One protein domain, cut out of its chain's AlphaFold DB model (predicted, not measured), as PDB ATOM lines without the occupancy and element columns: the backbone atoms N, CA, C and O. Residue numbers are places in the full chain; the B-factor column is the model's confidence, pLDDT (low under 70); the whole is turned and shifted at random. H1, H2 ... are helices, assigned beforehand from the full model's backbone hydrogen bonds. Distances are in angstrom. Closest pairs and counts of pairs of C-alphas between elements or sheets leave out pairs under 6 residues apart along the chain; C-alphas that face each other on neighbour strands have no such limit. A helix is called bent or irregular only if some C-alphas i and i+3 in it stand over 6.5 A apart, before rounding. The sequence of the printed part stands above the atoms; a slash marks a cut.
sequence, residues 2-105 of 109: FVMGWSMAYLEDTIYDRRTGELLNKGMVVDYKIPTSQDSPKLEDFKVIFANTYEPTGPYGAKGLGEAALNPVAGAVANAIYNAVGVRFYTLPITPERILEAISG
ATOM      1  N   PHE A   2       9.580 -22.770 -32.532       94.25
ATOM      2  CA  PHE A   2       8.587 -23.357 -31.619       94.25
ATOM      3  C   PHE A   2       7.132 -23.262 -32.107       94.25
ATOM      4  O   PHE A   2       6.497 -24.288 -32.310       94.25
ATOM      5  N   VAL A   3       6.633 -22.047 -32.365       94.38
ATOM      6  CA  VAL A   3       5.234 -21.819 -32.781       94.38
ATOM      7  C   VAL A   3       4.898 -22.503 -34.115       94.38
ATOM      8  O   VAL A   3       3.787 -22.985 -34.287       94.38
ATOM      9  N   MET A   4       5.866 -22.631 -35.030       95.06
ATOM     10  CA  MET A   4       5.668 -23.374 -36.284       95.06
ATOM     11  C   MET A   4       5.482 -24.870 -36.018       95.06
ATOM     12  O   MET A   4       4.567 -25.486 -36.546       95.06
ATOM     13  N   GLY A   5       6.328 -25.462 -35.168       95.25
ATOM     14  CA  GLY A   5       6.188 -26.868 -34.788       95.25
ATOM     15  C   GLY A   5       4.934 -27.128 -33.945       95.25
ATOM     16  O   GLY A   5       4.328 -28.188 -34.056       95.25
ATOM     17  N   TRP A   6       4.524 -26.145 -33.137       94.31
ATOM     18  CA  TRP A   6       3.277 -26.162 -32.375       94.31
ATOM     19  C   TRP A   6       2.085 -26.213 -33.328       94.31
ATOM     20  O   TRP A   6       1.260 -27.108 -33.230       94.31
ATOM     21  N   SER A   7       2.055 -25.323 -34.316       94.31
ATOM     22  CA  SER A   7       1.010 -25.280 -35.333       94.31
ATOM     23  C   SER A   7       0.964 -26.523 -36.224       94.31
ATOM     24  O   SER A   7      -0.103 -27.101 -36.412       94.31
ATOM     25  N   MET A   8       2.117 -27.021 -36.681       95.00
ATOM     26  CA  MET A   8       2.216 -28.295 -37.406       95.00
ATOM     27  C   MET A   8       1.607 -29.463 -36.612       95.00
ATOM     28  O   MET A   8       1.090 -30.414 -37.193       95.00
ATOM     29  N   ALA A   9       1.662 -29.411 -35.278       95.50
ATOM     30  CA  ALA A   9       1.160 -30.488 -34.444       95.50
ATOM     31  C   ALA A   9      -0.374 -30.600 -34.442       95.50
ATOM     32  O   ALA A   9      -0.861 -31.713 -34.261       95.50
ATOM     33  N   TYR A  10      -1.136 -29.510 -34.625       93.69
ATOM     34  CA  TYR A  10      -2.607 -29.546 -34.473       93.69
ATOM     35  C   TYR A  10      -3.430 -28.594 -35.369       93.69
ATOM     36  O   TYR A  10      -4.655 -28.706 -35.352       93.69
ATOM     37  N   LEU A  11      -2.816 -27.700 -36.154       92.81
ATOM     38  CA  LEU A  11      -3.516 -26.723 -37.008       92.81
ATOM     39  C   LEU A  11      -3.232 -26.900 -38.500       92.81
ATOM     40  O   LEU A  11      -4.165 -27.076 -39.280       92.81
ATOM     41  N   GLU A  12      -1.966 -26.802 -38.899       93.38
ATOM     42  CA  GLU A  12      -1.591 -26.679 -40.311       93.38
ATOM     43  C   GLU A  12      -1.727 -28.014 -41.058       93.38
ATOM     44  O   GLU A  12      -1.099 -29.006 -40.687       93.38
ATOM     45  N   ASP A  13      -2.516 -28.027 -42.140       92.06
ATOM     46  CA  ASP A  13      -2.652 -29.180 -43.040       92.06
ATOM     47  C   ASP A  13      -2.833 -28.746 -44.499       92.06
ATOM     48  O   ASP A  13      -3.607 -27.837 -44.822       92.06
ATOM     49  N   THR A  14      -2.147 -29.437 -45.404       91.62
ATOM     50  CA  THR A  14      -2.295 -29.279 -46.851       91.62
ATOM     51  C   THR A  14      -3.105 -30.444 -47.403       91.62
ATOM     52  O   THR A  14      -2.586 -31.472 -47.835       91.62
ATOM     53  N   ILE A  15      -4.427 -30.283 -47.393       91.06
ATOM     54  CA  ILE A  15      -5.340 -31.337 -47.835       91.06
ATOM     55  C   ILE A  15      -5.490 -31.274 -49.354       91.06
ATOM     56  O   ILE A  15      -5.924 -30.258 -49.895       91.06
ATOM     57  N   TYR A  16      -5.176 -32.371 -50.039       93.75
ATOM     58  CA  TYR A  16      -5.312 -32.491 -51.491       93.75
ATOM     59  C   TYR A  16      -6.478 -33.407 -51.880       93.75
ATOM     60  O   TYR A  16      -6.698 -34.451 -51.256       93.75
ATOM     61  N   ASP A  17      -7.192 -33.057 -52.951       95.31
ATOM     62  CA  ASP A  17      -8.119 -33.968 -53.620       95.31
ATOM     63  C   ASP A  17      -7.323 -35.119 -54.249       95.31
ATOM     64  O   ASP A  17      -6.438 -34.910 -55.078       95.31
ATOM     65  N   ARG A  18      -7.630 -36.362 -53.868       94.50
ATOM     66  CA  ARG A  18      -6.870 -37.536 -54.332       94.50
ATOM     67  C   ARG A  18      -7.076 -37.872 -55.810       94.50
ATOM     68  O   ARG A  18      -6.293 -38.638 -56.360       94.50
ATOM     69  N   ARG A  19      -8.139 -37.367 -56.439       96.69
ATOM     70  CA  ARG A  19      -8.481 -37.635 -57.840       96.69
ATOM     71  C   ARG A  19      -7.956 -36.539 -58.762       96.69
ATOM     72  O   ARG A  19      -7.484 -36.860 -59.847       96.69
ATOM     73  N   THR A  20      -8.067 -35.275 -58.361       96.94
ATOM     74  CA  THR A  20      -7.663 -34.121 -59.182       96.94
ATOM     75  C   THR A  20      -6.269 -33.600 -58.835       96.94
ATOM     76  O   THR A  20      -5.639 -32.969 -59.676       96.94
ATOM     77  N   GLY A  21      -5.765 -33.881 -57.628       95.19
ATOM     78  CA  GLY A  21      -4.497 -33.348 -57.118       95.19
ATOM     79  C   GLY A  21      -4.581 -31.889 -56.661       95.19
ATOM     80  O   GLY A  21      -3.559 -31.284 -56.348       95.19
ATOM     81  N   GLU A  22      -5.778 -31.304 -56.628       95.06
ATOM     82  CA  GLU A  22      -5.971 -29.909 -56.236       95.06
ATOM     83  C   GLU A  22      -5.859 -29.729 -54.721       95.06
ATOM     84  O   GLU A  22      -6.365 -30.535 -53.941       95.06
ATOM     85  N   LEU A  23      -5.227 -28.633 -54.298       94.31
ATOM     86  CA  LEU A  23      -5.168 -28.233 -52.895       94.31
ATOM     87  C   LEU A  23      -6.542 -27.708 -52.453       94.31
ATOM     88  O   LEU A  23      -6.979 -26.641 -52.890       94.31
ATOM     89  N   LEU A  24      -7.215 -28.441 -51.567       92.38
ATOM     90  CA  LEU A  24      -8.600 -28.173 -51.168       92.38
ATOM     91  C   LEU A  24      -8.761 -26.847 -50.426       92.38
ATOM     92  O   LEU A  24      -9.753 -26.154 -50.633       92.38
ATOM     93  N   ASN A  25      -7.773 -26.465 -49.613       90.75
ATOM     94  CA  ASN A  25      -7.788 -25.190 -48.893       90.75
ATOM     95  C   ASN A  25      -7.461 -23.980 -49.794       90.75
ATOM     96  O   ASN A  25      -7.533 -22.842 -49.340       90.75
ATOM     97  N   LYS A  26      -7.073 -24.206 -51.062       88.69
ATOM     98  CA  LYS A  26      -6.740 -23.177 -52.067       88.69
ATOM     99  C   LYS A  26      -5.748 -22.099 -51.594       88.69
ATOM    100  O   LYS A  26      -5.728 -21.005 -52.150       88.69
ATOM    101  N   GLY A  27      -4.932 -22.385 -50.574       82.81
ATOM    102  CA  GLY A  27      -4.032 -21.406 -49.953       82.81
ATOM    103  C   GLY A  27      -4.743 -20.293 -49.170       82.81
ATOM    104  O   GLY A  27      -4.127 -19.281 -48.840       82.81
ATOM    105  N   MET A  28      -6.033 -20.452 -48.879       87.50
ATOM    106  CA  MET A  28      -6.815 -19.485 -48.122       87.50
ATOM    107  C   MET A  28      -6.502 -19.628 -46.633       87.50
ATOM    108  O   MET A  28      -6.634 -20.709 -46.072       87.50
ATOM    109  N   VAL A  29      -6.150 -18.526 -45.965       83.12
ATOM    110  CA  VAL A  29      -5.788 -18.516 -44.528       83.12
ATOM    111  C   VAL A  29      -6.937 -18.988 -43.622       83.12
ATOM    112  O   VAL A  29      -6.710 -19.462 -42.513       83.12
ATOM    113  N   VAL A  30      -8.182 -18.888 -44.095       86.06
ATOM    114  CA  VAL A  30      -9.357 -19.403 -43.373       86.06
ATOM    115  C   VAL A  30      -9.376 -20.934 -43.291       86.06
ATOM    116  O   VAL A  30      -9.860 -21.481 -42.302       86.06
ATOM    117  N   ASP A  31      -8.811 -21.604 -44.298       87.12
ATOM    118  CA  ASP A  31      -8.825 -23.059 -44.445       87.12
ATOM    119  C   ASP A  31      -7.454 -23.674 -44.103       87.12
ATOM    120  O   ASP A  31      -7.385 -24.734 -43.486       87.12
ATOM    121  N   TYR A  32      -6.351 -22.990 -44.436       90.75
ATOM    122  CA  TYR A  32      -5.003 -23.275 -43.935       90.75
ATOM    123  C   TYR A  32      -4.744 -22.442 -42.678       90.75
ATOM    124  O   TYR A  32      -4.214 -21.329 -42.734       90.75
ATOM    125  N   LYS A  33      -5.175 -22.971 -41.533       89.50
ATOM    126  CA  LYS A  33      -5.117 -22.251 -40.260       89.50
ATOM    127  C   LYS A  33      -3.672 -22.093 -39.800       89.50
ATOM    128  O   LYS A  33      -3.032 -23.064 -39.410       89.50
ATOM    129  N   ILE A  34      -3.189 -20.856 -39.807       90.44
ATOM    130  CA  ILE A  34      -1.942 -20.462 -39.142       90.44
ATOM    131  C   ILE A  34      -2.242 -20.045 -37.696       90.44
ATOM    132  O   ILE A  34      -3.333 -19.534 -37.426       90.44
ATOM    133  N   PRO A  35      -1.302 -20.229 -36.757       91.69
ATOM    134  CA  PRO A  35      -1.547 -19.932 -35.357       91.69
ATOM    135  C   PRO A  35      -1.583 -18.415 -35.146       91.69
ATOM    136  O   PRO A  35      -0.754 -17.665 -35.669       91.69
ATOM    137  N   THR A  36      -2.518 -17.961 -34.326       92.31
ATOM    138  CA  THR A  36      -2.542 -16.608 -33.772       92.31
ATOM    139  C   THR A  36      -1.768 -16.555 -32.452       92.31
ATOM    140  O   THR A  36      -1.286 -17.564 -31.930       92.31
ATOM    141  N   SER A  37      -1.658 -15.367 -31.856       90.56
ATOM    142  CA  SER A  37      -1.058 -15.217 -30.526       90.56
ATOM    143  C   SER A  37      -1.835 -15.946 -29.424       90.56
ATOM    144  O   SER A  37      -1.236 -16.290 -28.408       90.56
ATOM    145  N   GLN A  38      -3.133 -16.201 -29.615       91.50
ATOM    146  CA  GLN A  38      -3.966 -16.915 -28.641       91.50
ATOM    147  C   GLN A  38      -3.791 -18.435 -28.700       91.50
ATOM    148  O   GLN A  38      -4.126 -19.124 -27.743       91.50
ATOM    149  N   ASP A  39      -3.236 -18.942 -29.797       90.44
ATOM    150  CA  ASP A  39      -3.038 -20.371 -30.029       90.44
ATOM    151  C   ASP A  39      -1.734 -20.890 -29.404       90.44
ATOM    152  O   ASP A  39      -1.517 -22.095 -29.316       90.44
ATOM    153  N   SER A  40      -0.838 -19.998 -28.970       86.50
ATOM    154  CA  SER A  40       0.446 -20.357 -28.355       86.50
ATOM    155  C   SER A  40       0.364 -20.388 -26.821       86.50
ATOM    156  O   SER A  40      -0.423 -19.638 -26.238       86.50
ATOM    157  N   PRO A  41       1.205 -21.190 -26.137       86.69
ATOM    158  CA  PRO A  41       1.337 -21.129 -24.686       86.69
ATOM    159  C   PRO A  41       1.641 -19.708 -24.213       86.69
ATOM    160  O   PRO A  41       2.406 -18.974 -24.850       86.69
ATOM    161  N   LYS A  42       1.073 -19.330 -23.068       89.81
ATOM    162  CA  LYS A  42       1.368 -18.040 -22.449       89.81
ATOM    163  C   LYS A  42       2.833 -17.978 -22.029       89.81
ATOM    164  O   LYS A  42       3.426 -18.982 -21.642       89.81
ATOM    165  N   LEU A  43       3.402 -16.773 -22.043       86.56
ATOM    166  CA  LEU A  43       4.802 -16.556 -21.660       86.56
ATOM    167  C   LEU A  43       5.100 -16.971 -20.212       86.56
ATOM    168  O   LEU A  43       6.213 -17.394 -19.930       86.56
ATOM    169  N   GLU A  44       4.115 -16.882 -19.315       92.62
ATOM    170  CA  GLU A  44       4.234 -17.323 -17.918       92.62
ATOM    171  C   GLU A  44       4.436 -18.841 -17.775       92.62
ATOM    172  O   GLU A  44       5.140 -19.280 -16.866       92.62
ATOM    173  N   ASP A  45       3.913 -19.624 -18.721       90.19
ATOM    174  CA  ASP A  45       4.038 -21.086 -18.767       90.19
ATOM    175  C   ASP A  45       5.187 -21.551 -19.685       90.19
ATOM    176  O   ASP A  45       5.474 -22.746 -19.793       90.19
ATOM    177  N   PHE A  46       5.859 -20.619 -20.371       91.56
ATOM    178  CA  PHE A  46       6.896 -20.914 -21.355       91.56
ATOM    179  C   PHE A  46       8.297 -20.643 -20.800       91.56
ATOM    180  O   PHE A  46       8.642 -19.524 -20.427       91.56
ATOM    181  N   LYS A  47       9.157 -21.667 -20.809       92.94
ATOM    182  CA  LYS A  47      10.534 -21.567 -20.310       92.94
ATOM    183  C   LYS A  47      11.554 -21.891 -21.394       92.94
ATOM    184  O   LYS A  47      11.526 -22.967 -21.984       92.94
ATOM    185  N   VAL A  48      12.518 -20.990 -21.583       91.88
ATOM    186  CA  VAL A  48      13.695 -21.214 -22.434       91.88
ATOM    187  C   VAL A  48      14.880 -21.596 -21.554       91.88
ATOM    188  O   VAL A  48      15.200 -20.896 -20.594       91.88
ATOM    189  N   ILE A  49      15.531 -22.712 -21.878       93.25
ATOM    190  CA  ILE A  49      16.718 -23.202 -21.174       93.25
ATOM    191  C   ILE A  49      17.871 -23.253 -22.171       93.25
ATOM    192  O   ILE A  49      17.772 -23.910 -23.207       93.25
ATOM    193  N   PHE A  50      18.971 -22.576 -21.849       92.12
ATOM    194  CA  PHE A  50      20.187 -22.611 -22.655       92.12
ATOM    195  C   PHE A  50      21.099 -23.734 -22.173       92.12
ATOM    196  O   PHE A  50      21.492 -23.777 -21.007       92.12
ATOM    197  N   ALA A  51      21.440 -24.650 -23.077       91.06
ATOM    198  CA  ALA A  51      22.416 -25.689 -22.796       91.06
ATOM    199  C   ALA A  51      23.828 -25.084 -22.781       91.06
ATOM    200  O   ALA A  51      24.236 -24.429 -23.741       91.06
ATOM    201  N   ASN A  52      24.586 -25.332 -21.712       92.56
ATOM    202  CA  ASN A  52      25.982 -24.915 -21.628       92.56
ATOM    203  C   ASN A  52      26.857 -25.877 -22.444       92.56
ATOM    204  O   ASN A  52      27.312 -26.901 -21.936       92.56
ATOM    205  N   THR A  53      27.030 -25.589 -23.734       94.50
ATOM    206  CA  THR A  53      27.844 -26.409 -24.639       94.50
ATOM    207  C   THR A  53      28.703 -25.530 -25.536       94.50
ATOM    208  O   THR A  53      28.347 -24.386 -25.806       94.50
ATOM    209  N   TYR A  54      29.805 -26.091 -26.030       96.31
ATOM    210  CA  TYR A  54      30.745 -25.419 -26.924       96.31
ATOM    211  C   TYR A  54      30.954 -26.267 -28.183       96.31
ATOM    212  O   TYR A  54      31.034 -27.492 -28.086       96.31
ATOM    213  N   GLU A  55      31.002 -25.633 -29.353       96.81
ATOM    214  CA  GLU A  55      31.335 -26.268 -30.634       96.81
ATOM    215  C   GLU A  55      32.726 -25.827 -31.104       96.81
ATOM    216  O   GLU A  55      32.873 -24.676 -31.515       96.81
ATOM    217  N   PRO A  56      33.748 -26.704 -31.071       97.12
ATOM    218  CA  PRO A  56      35.109 -26.349 -31.476       97.12
ATOM    219  C   PRO A  56      35.221 -25.769 -32.886       97.12
ATOM    220  O   PRO A  56      36.115 -24.965 -33.139       97.12
ATOM    221  N   THR A  57      34.333 -26.167 -33.799       97.38
ATOM    222  CA  THR A  57      34.350 -25.715 -35.197       97.38
ATOM    223  C   THR A  57      33.507 -24.461 -35.449       97.38
ATOM    224  O   THR A  57      33.572 -23.879 -36.532       97.38
ATOM    225  N   GLY A  58      32.715 -24.028 -34.464       96.50
ATOM    226  CA  GLY A  58      31.757 -22.938 -34.595       96.50
ATOM    227  C   GLY A  58      32.358 -21.581 -34.225       96.50
ATOM    228  O   GLY A  58      33.220 -21.500 -33.344       96.50
ATOM    229  N   PRO A  59      31.893 -20.478 -34.838       96.62
ATOM    230  CA  PRO A  59      32.362 -19.144 -34.486       96.62
ATOM    231  C   PRO A  59      32.031 -18.860 -33.021       96.62
ATOM    232  O   PRO A  59      30.871 -18.935 -32.613       96.62
ATOM    233  N   TYR A  60      33.058 -18.566 -32.223       95.75
ATOM    234  CA  TYR A  60      32.934 -18.355 -30.775       95.75
ATOM    235  C   TYR A  60      32.258 -19.521 -30.021       95.75
ATOM    236  O   TYR A  60      31.664 -19.309 -28.967       95.75
ATOM    237  N   GLY A  61      32.320 -20.749 -30.550       95.75
ATOM    238  CA  GLY A  61      31.688 -21.922 -29.936       95.75
ATOM    239  C   GLY A  61      30.213 -22.140 -30.286       95.75
ATOM    240  O   GLY A  61      29.586 -23.024 -29.697       95.75
ATOM    241  N   ALA A  62      29.643 -21.345 -31.198       94.50
ATOM    242  CA  ALA A  62      28.222 -21.386 -31.534       94.50
ATOM    243  C   ALA A  62      27.805 -22.638 -32.331       94.50
ATOM    244  O   ALA A  62      28.574 -23.194 -33.111       94.50
ATOM    245  N   LYS A  63      26.532 -23.026 -32.182       94.69
ATOM    246  CA  LYS A  63      25.862 -24.105 -32.928       94.69
ATOM    247  C   LYS A  63      24.616 -23.567 -33.627       94.69
ATOM    248  O   LYS A  63      24.009 -22.604 -33.159       94.69
ATOM    249  N   GLY A  64      24.206 -24.210 -34.718       91.75
ATOM    250  CA  GLY A  64      22.932 -23.903 -35.371       91.75
ATOM    251  C   GLY A  64      21.739 -24.227 -34.463       91.75
ATOM    252  O   GLY A  64      21.699 -25.296 -33.859       91.75
ATOM    253  N   LEU A  65      20.768 -23.309 -34.367       91.69
ATOM    254  CA  LEU A  65      19.589 -23.458 -33.493       91.69
ATOM    255  C   LEU A  65      18.239 -23.287 -34.210       91.69
ATOM    256  O   LEU A  65      17.223 -23.758 -33.704       91.69
ATOM    257  N   GLY A  66      18.202 -22.626 -35.372       90.75
ATOM    258  CA  GLY A  66      16.951 -22.191 -36.012       90.75
ATOM    259  C   GLY A  66      15.909 -23.306 -36.178       90.75
ATOM    260  O   GLY A  66      14.774 -23.165 -35.717       90.75
ATOM    261  N   GLU A  67      16.317 -24.430 -36.767       94.19
ATOM    262  CA  GLU A  67      15.459 -25.602 -37.008       94.19
ATOM    263  C   GLU A  67      15.329 -26.513 -35.781       94.19
ATOM    264  O   GLU A  67      14.287 -27.130 -35.560       94.19
ATOM    265  N   ALA A  68      16.353 -26.551 -34.923       92.56
ATOM    266  CA  ALA A  68      16.346 -27.361 -33.705       92.56
ATOM    267  C   ALA A  68      15.224 -26.950 -32.733       92.56
ATOM    268  O   ALA A  68      14.732 -27.778 -31.973       92.56
ATOM    269  N   ALA A  69      14.776 -25.691 -32.790       92.56
ATOM    270  CA  ALA A  69      13.630 -25.203 -32.026       92.56
ATOM    271  C   ALA A  69      12.256 -25.592 -32.621       92.56
ATOM    272  O   ALA A  69      11.237 -25.303 -31.999       92.56
ATOM    273  N   LEU A  70      12.201 -26.171 -33.827       95.06
ATOM    274  CA  LEU A  70      10.975 -26.625 -34.505       95.06
ATOM    275  C   LEU A  70      10.820 -28.143 -34.399       95.06
ATOM    276  O   LEU A  70       9.790 -28.623 -33.928       95.06
ATOM    277  N   ASN A  71      11.856 -28.885 -34.799       95.12
ATOM    278  CA  ASN A  71      11.815 -30.340 -34.978       95.12
ATOM    279  C   ASN A  71      11.230 -31.139 -33.793       95.12
ATOM    280  O   ASN A  71      10.420 -32.033 -34.037       95.12
ATOM    281  N   PRO A  72      11.578 -30.864 -32.517       95.69
ATOM    282  CA  PRO A  72      11.096 -31.687 -31.407       95.69
ATOM    283  C   PRO A  72       9.644 -31.392 -31.009       95.69
ATOM    284  O   PRO A  72       9.058 -32.166 -30.252       95.69
ATOM    285  N   VAL A  73       9.058 -30.285 -31.474       95.88
ATOM    286  CA  VAL A  73       7.798 -29.767 -30.924       95.88
ATOM    287  C   VAL A  73       6.632 -30.702 -31.216       95.88
ATOM    288  O   VAL A  73       5.931 -31.094 -30.287       95.88
ATOM    289  N   ALA A  74       6.450 -31.124 -32.470       95.75
ATOM    290  CA  ALA A  74       5.327 -31.985 -32.833       95.75
ATOM    291  C   ALA A  74       5.373 -33.343 -32.109       95.75
ATOM    292  O   ALA A  74       4.352 -33.828 -31.622       95.75
ATOM    293  N   GLY A  75       6.570 -33.921 -31.955       96.75
ATOM    294  CA  GLY A  75       6.768 -35.144 -31.175       96.75
ATOM    295  C   GLY A  75       6.466 -34.953 -29.685       96.75
ATOM    296  O   GLY A  75       5.818 -35.802 -29.073       96.75
ATOM    297  N   ALA A  76       6.884 -33.826 -29.098       96.69
ATOM    298  CA  ALA A  76       6.575 -33.491 -27.709       96.69
ATOM    299  C   ALA A  76       5.063 -33.322 -27.481       96.69
ATOM    300  O   ALA A  76       4.533 -33.875 -26.516       96.69
ATOM    301  N   VAL A  77       4.359 -32.641 -28.391       95.88
ATOM    302  CA  VAL A  77       2.895 -32.483 -28.344       95.88
ATOM    303  C   VAL A  77       2.192 -33.837 -28.477       95.88
ATOM    304  O   VAL A  77       1.347 -34.165 -27.649       95.88
ATOM    305  N   ALA A  78       2.582 -34.678 -29.440       97.31
ATOM    306  CA  ALA A  78       2.004 -36.015 -29.606       97.31
ATOM    307  C   ALA A  78       2.217 -36.908 -28.367       97.31
ATOM    308  O   ALA A  78       1.325 -37.663 -27.976       97.31
ATOM    309  N   ASN A  79       3.382 -36.808 -27.715       98.00
ATOM    310  CA  ASN A  79       3.657 -37.489 -26.450       98.00
ATOM    311  C   ASN A  79       2.791 -36.960 -25.301       98.00
ATOM    312  O   ASN A  79       2.291 -37.759 -24.511       98.00
ATOM    313  N   ALA A  80       2.590 -35.643 -25.215       96.88
ATOM    314  CA  ALA A  80       1.726 -35.032 -24.209       96.88
ATOM    315  C   ALA A  80       0.261 -35.465 -24.382       96.88
ATOM    316  O   ALA A  80      -0.385 -35.826 -23.401       96.88
ATOM    317  N   ILE A  81      -0.233 -35.516 -25.624       97.12
ATOM    318  CA  ILE A  81      -1.578 -36.015 -25.941       97.12
ATOM    319  C   ILE A  81      -1.706 -37.485 -25.536       97.12
ATOM    320  O   ILE A  81      -2.647 -37.834 -24.827       97.12
ATOM    321  N   TYR A  82      -0.738 -38.338 -25.893       97.75
ATOM    322  CA  TYR A  82      -0.734 -39.740 -25.457       97.75
ATOM    323  C   TYR A  82      -0.777 -39.873 -23.931       97.75
ATOM    324  O   TYR A  82      -1.548 -40.671 -23.408       97.75
ATOM    325  N   ASN A  83       0.013 -39.073 -23.211       98.38
ATOM    326  CA  ASN A  83       0.002 -39.065 -21.751       98.38
ATOM    327  C   ASN A  83      -1.353 -38.614 -21.172       98.38
ATOM    328  O   ASN A  83      -1.740 -39.078 -20.105       98.38
ATOM    329  N   ALA A  84      -2.073 -37.723 -21.861       97.44
ATOM    330  CA  ALA A  84      -3.358 -37.197 -21.411       97.44
ATOM    331  C   ALA A  84      -4.544 -38.137 -21.691       97.44
ATOM    332  O   ALA A  84      -5.425 -38.257 -20.844       97.44
ATOM    333  N   VAL A  85      -4.589 -38.783 -22.865       96.75
ATOM    334  CA  VAL A  85      -5.768 -39.561 -23.309       96.75
ATOM    335  C   VAL A  85      -5.499 -41.052 -23.529       96.75
ATOM    336  O   VAL A  85      -6.418 -41.800 -23.843       96.75
ATOM    337  N   GLY A  86      -4.251 -41.507 -23.399       96.50
ATOM    338  CA  GLY A  86      -3.861 -42.911 -23.576       96.50
ATOM    339  C   GLY A  86      -3.830 -43.405 -25.029       96.50
ATOM    340  O   GLY A  86      -3.498 -44.566 -25.267       96.50
ATOM    341  N   VAL A  87      -4.134 -42.547 -26.009       96.00
ATOM    342  CA  VAL A  87      -4.155 -42.892 -27.439       96.00
ATOM    343  C   VAL A  87      -2.934 -42.330 -28.155       96.00
ATOM    344  O   VAL A  87      -2.558 -41.171 -27.974       96.00
ATOM    345  N   ARG A  88      -2.292 -43.161 -28.981       96.69
ATOM    346  CA  ARG A  88      -1.108 -42.779 -29.750       96.69
ATOM    347  C   ARG A  88      -1.493 -42.335 -31.159       96.69
ATOM    348  O   ARG A  88      -2.039 -43.119 -31.925       96.69
ATOM    349  N   PHE A  89      -1.126 -41.108 -31.512       96.25
ATOM    350  CA  PHE A  89      -1.285 -40.566 -32.861       96.25
ATOM    351  C   PHE A  89       0.043 -40.613 -33.622       96.25
ATOM    352  O   PHE A  89       1.086 -40.254 -33.073       96.25
ATOM    353  N   TYR A  90      -0.013 -41.035 -34.886       95.50
ATOM    354  CA  TYR A  90       1.138 -41.114 -35.799       95.50
ATOM    355  C   TYR A  90       1.001 -40.202 -37.024       95.50
ATOM    356  O   TYR A  90       1.915 -40.123 -37.840       95.50
ATOM    357  N   THR A  91      -0.128 -39.501 -37.136       94.44
ATOM    358  CA  THR A  91      -0.446 -38.621 -38.260       94.44
ATOM    359  C   THR A  91      -0.766 -37.238 -37.722       94.44
ATOM    360  O   THR A  91      -1.639 -37.084 -36.867       94.44
ATOM    361  N   LEU A  92      -0.058 -36.238 -38.236       95.25
ATOM    362  CA  LEU A  92      -0.328 -34.830 -37.974       95.25
ATOM    363  C   LEU A  92      -1.284 -34.256 -39.038       95.25
ATOM    364  O   LEU A  92      -1.464 -34.878 -40.090       95.25
ATOM    365  N   PRO A  93      -1.922 -33.112 -38.763       96.06
ATOM    366  CA  PRO A  93      -2.110 -32.549 -37.423       96.06
ATOM    367  C   PRO A  93      -3.023 -33.433 -36.554       96.06
ATOM    368  O   PRO A  93      -3.881 -34.164 -37.050       96.06
ATOM    369  N   ILE A  94      -2.851 -33.384 -35.237       97.06
ATOM    370  CA  ILE A  94      -3.713 -34.061 -34.262       97.06
ATOM    371  C   ILE A  94      -4.853 -33.102 -33.907       97.06
ATOM    372  O   ILE A  94      -4.797 -32.388 -32.908       97.06
ATOM    373  N   THR A  95      -5.865 -33.035 -34.774       95.00
ATOM    374  CA  THR A  95      -6.992 -32.109 -34.597       95.00
ATOM    375  C   THR A  95      -7.939 -32.568 -33.477       95.00
ATOM    376  O   THR A  95      -7.974 -33.761 -33.149       95.00
ATOM    377  N   PRO A  96      -8.754 -31.662 -32.900       94.44
ATOM    378  CA  PRO A  96      -9.765 -32.029 -31.909       94.44
ATOM    379  C   PRO A  96     -10.722 -33.128 -32.386       94.44
ATOM    380  O   PRO A  96     -11.088 -33.996 -31.601       94.44
ATOM    381  N   GLU A  97     -11.084 -33.139 -33.672       94.31
ATOM    382  CA  GLU A  97     -11.956 -34.155 -34.271       94.31
ATOM    383  C   GLU A  97     -11.291 -35.534 -34.259       94.31
ATOM    384  O   GLU A  97     -11.925 -36.509 -33.856       94.31
ATOM    385  N   ARG A  98     -10.000 -35.615 -34.616       94.50
ATOM    386  CA  ARG A  98      -9.222 -36.867 -34.551       94.50
ATOM    387  C   ARG A  98      -9.094 -37.370 -33.114       94.50
ATOM    388  O   ARG A  98      -9.161 -38.574 -32.879       94.50
ATOM    389  N   ILE A  99      -8.922 -36.462 -32.149       96.19
ATOM    390  CA  ILE A  99      -8.900 -36.821 -30.725       96.19
ATOM    391  C   ILE A  99     -10.262 -37.373 -30.304       96.19
ATOM    392  O   ILE A  99     -10.320 -38.457 -29.725       96.19
ATOM    393  N   LEU A 100     -11.347 -36.663 -30.619       96.19
ATOM    394  CA  LEU A 100     -12.708 -37.047 -30.254       96.19
ATOM    395  C   LEU A 100     -13.100 -38.408 -30.842       96.19
ATOM    396  O   LEU A 100     -13.633 -39.252 -30.122       96.19
ATOM    397  N   GLU A 101     -12.814 -38.637 -32.124       95.25
ATOM    398  CA  GLU A 101     -13.055 -39.912 -32.805       95.25
ATOM    399  C   GLU A 101     -12.327 -41.064 -32.102       95.25
ATOM    400  O   GLU A 101     -12.917 -42.112 -31.821       95.25
ATOM    401  N   ALA A 102     -11.058 -40.842 -31.752       93.88
ATOM    402  CA  ALA A 102     -10.226 -41.859 -31.137       93.88
ATOM    403  C   ALA A 102     -10.660 -42.214 -29.705       93.88
ATOM    404  O   ALA A 102     -10.655 -43.390 -29.342       93.88
ATOM    405  N   ILE A 103     -11.069 -41.229 -28.893       94.75
ATOM    406  CA  ILE A 103     -11.498 -41.475 -27.502       94.75
ATOM    407  C   ILE A 103     -12.940 -41.984 -27.393       94.75
ATOM    408  O   ILE A 103     -13.280 -42.643 -26.416       94.75
ATOM    409  N   SER A 104     -13.790 -41.724 -28.392       91.38
ATOM    410  CA  SER A 104     -15.201 -42.148 -28.382       91.38
ATOM    411  C   SER A 104     -15.399 -43.625 -28.758       91.38
ATOM    412  O   SER A 104     -16.530 -44.071 -28.932       91.38
ATOM    413  N   GLY A 105     -14.314 -44.396 -28.915       73.00
ATOM    414  CA  GLY A 105     -14.366 -45.805 -29.326       73.00
ATOM    415  C   GLY A 105     -14.718 -46.017 -30.804       73.00
ATOM    416  O   GLY A 105     -15.010 -47.142 -31.200       73.00
TER     417      GLY A 105
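Overview. This is residues 2 to 105 of the 109 residues of the protein "Xanthine dehydrogenase family protein molybdopterin-binding subunit" of Fervidicoccus fontis (UniProt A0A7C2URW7). There is little regular structure: three helices make a small group, H1 touching H2 and H3 close to both, while the unnamed residues 11 to 70 loop widely, with 42 to 52 standing free. The printed part has 104 residues, 32 in helices H1, H2 and H3, in that order; the class is all helix. It is loose and elongated, with a radius of gyration of the C-alphas of 17.6 A and spans of 52 by 34 by 25 A.

Arrangement. H1, residues 2 to 10, and H2, residues 71 to 85, touch; their closest C-alphas, Ala 9 and Ala 74, are 4.7 A apart. They run the same way at a steep tilt of 46 degrees. H3, residues 96 to 103, is close to but not clearly touching H1; the closest C-alphas, Tyr 10 and Pro 96, are 8.0 A apart. The same holds for H2 and H3, with Val 85 and Ile 103 at 7.4 A. O i to N i+4 pairs are within hydrogen-bond range throughout H3, 4 of 5 in H1, 10 of 11 in H2.

Along the chain. H1, 13.1 A long, begins at C-alpha 2 (8.587, -23.357, -31.619). H2, 23.0 A, is irregular: C-alphas 71 and 74 are 7.0 A apart. H3, 10.6 A, ends at C-alpha 103 (-11.498, -41.475, -27.502).

Size, cuts and confidence. The farthest C-alphas, Tyr 60 and Gly 105, are 54.7 A apart. The printed part has no cut; the H1 to H2 link is long. No printed residue is under pLDDT 70.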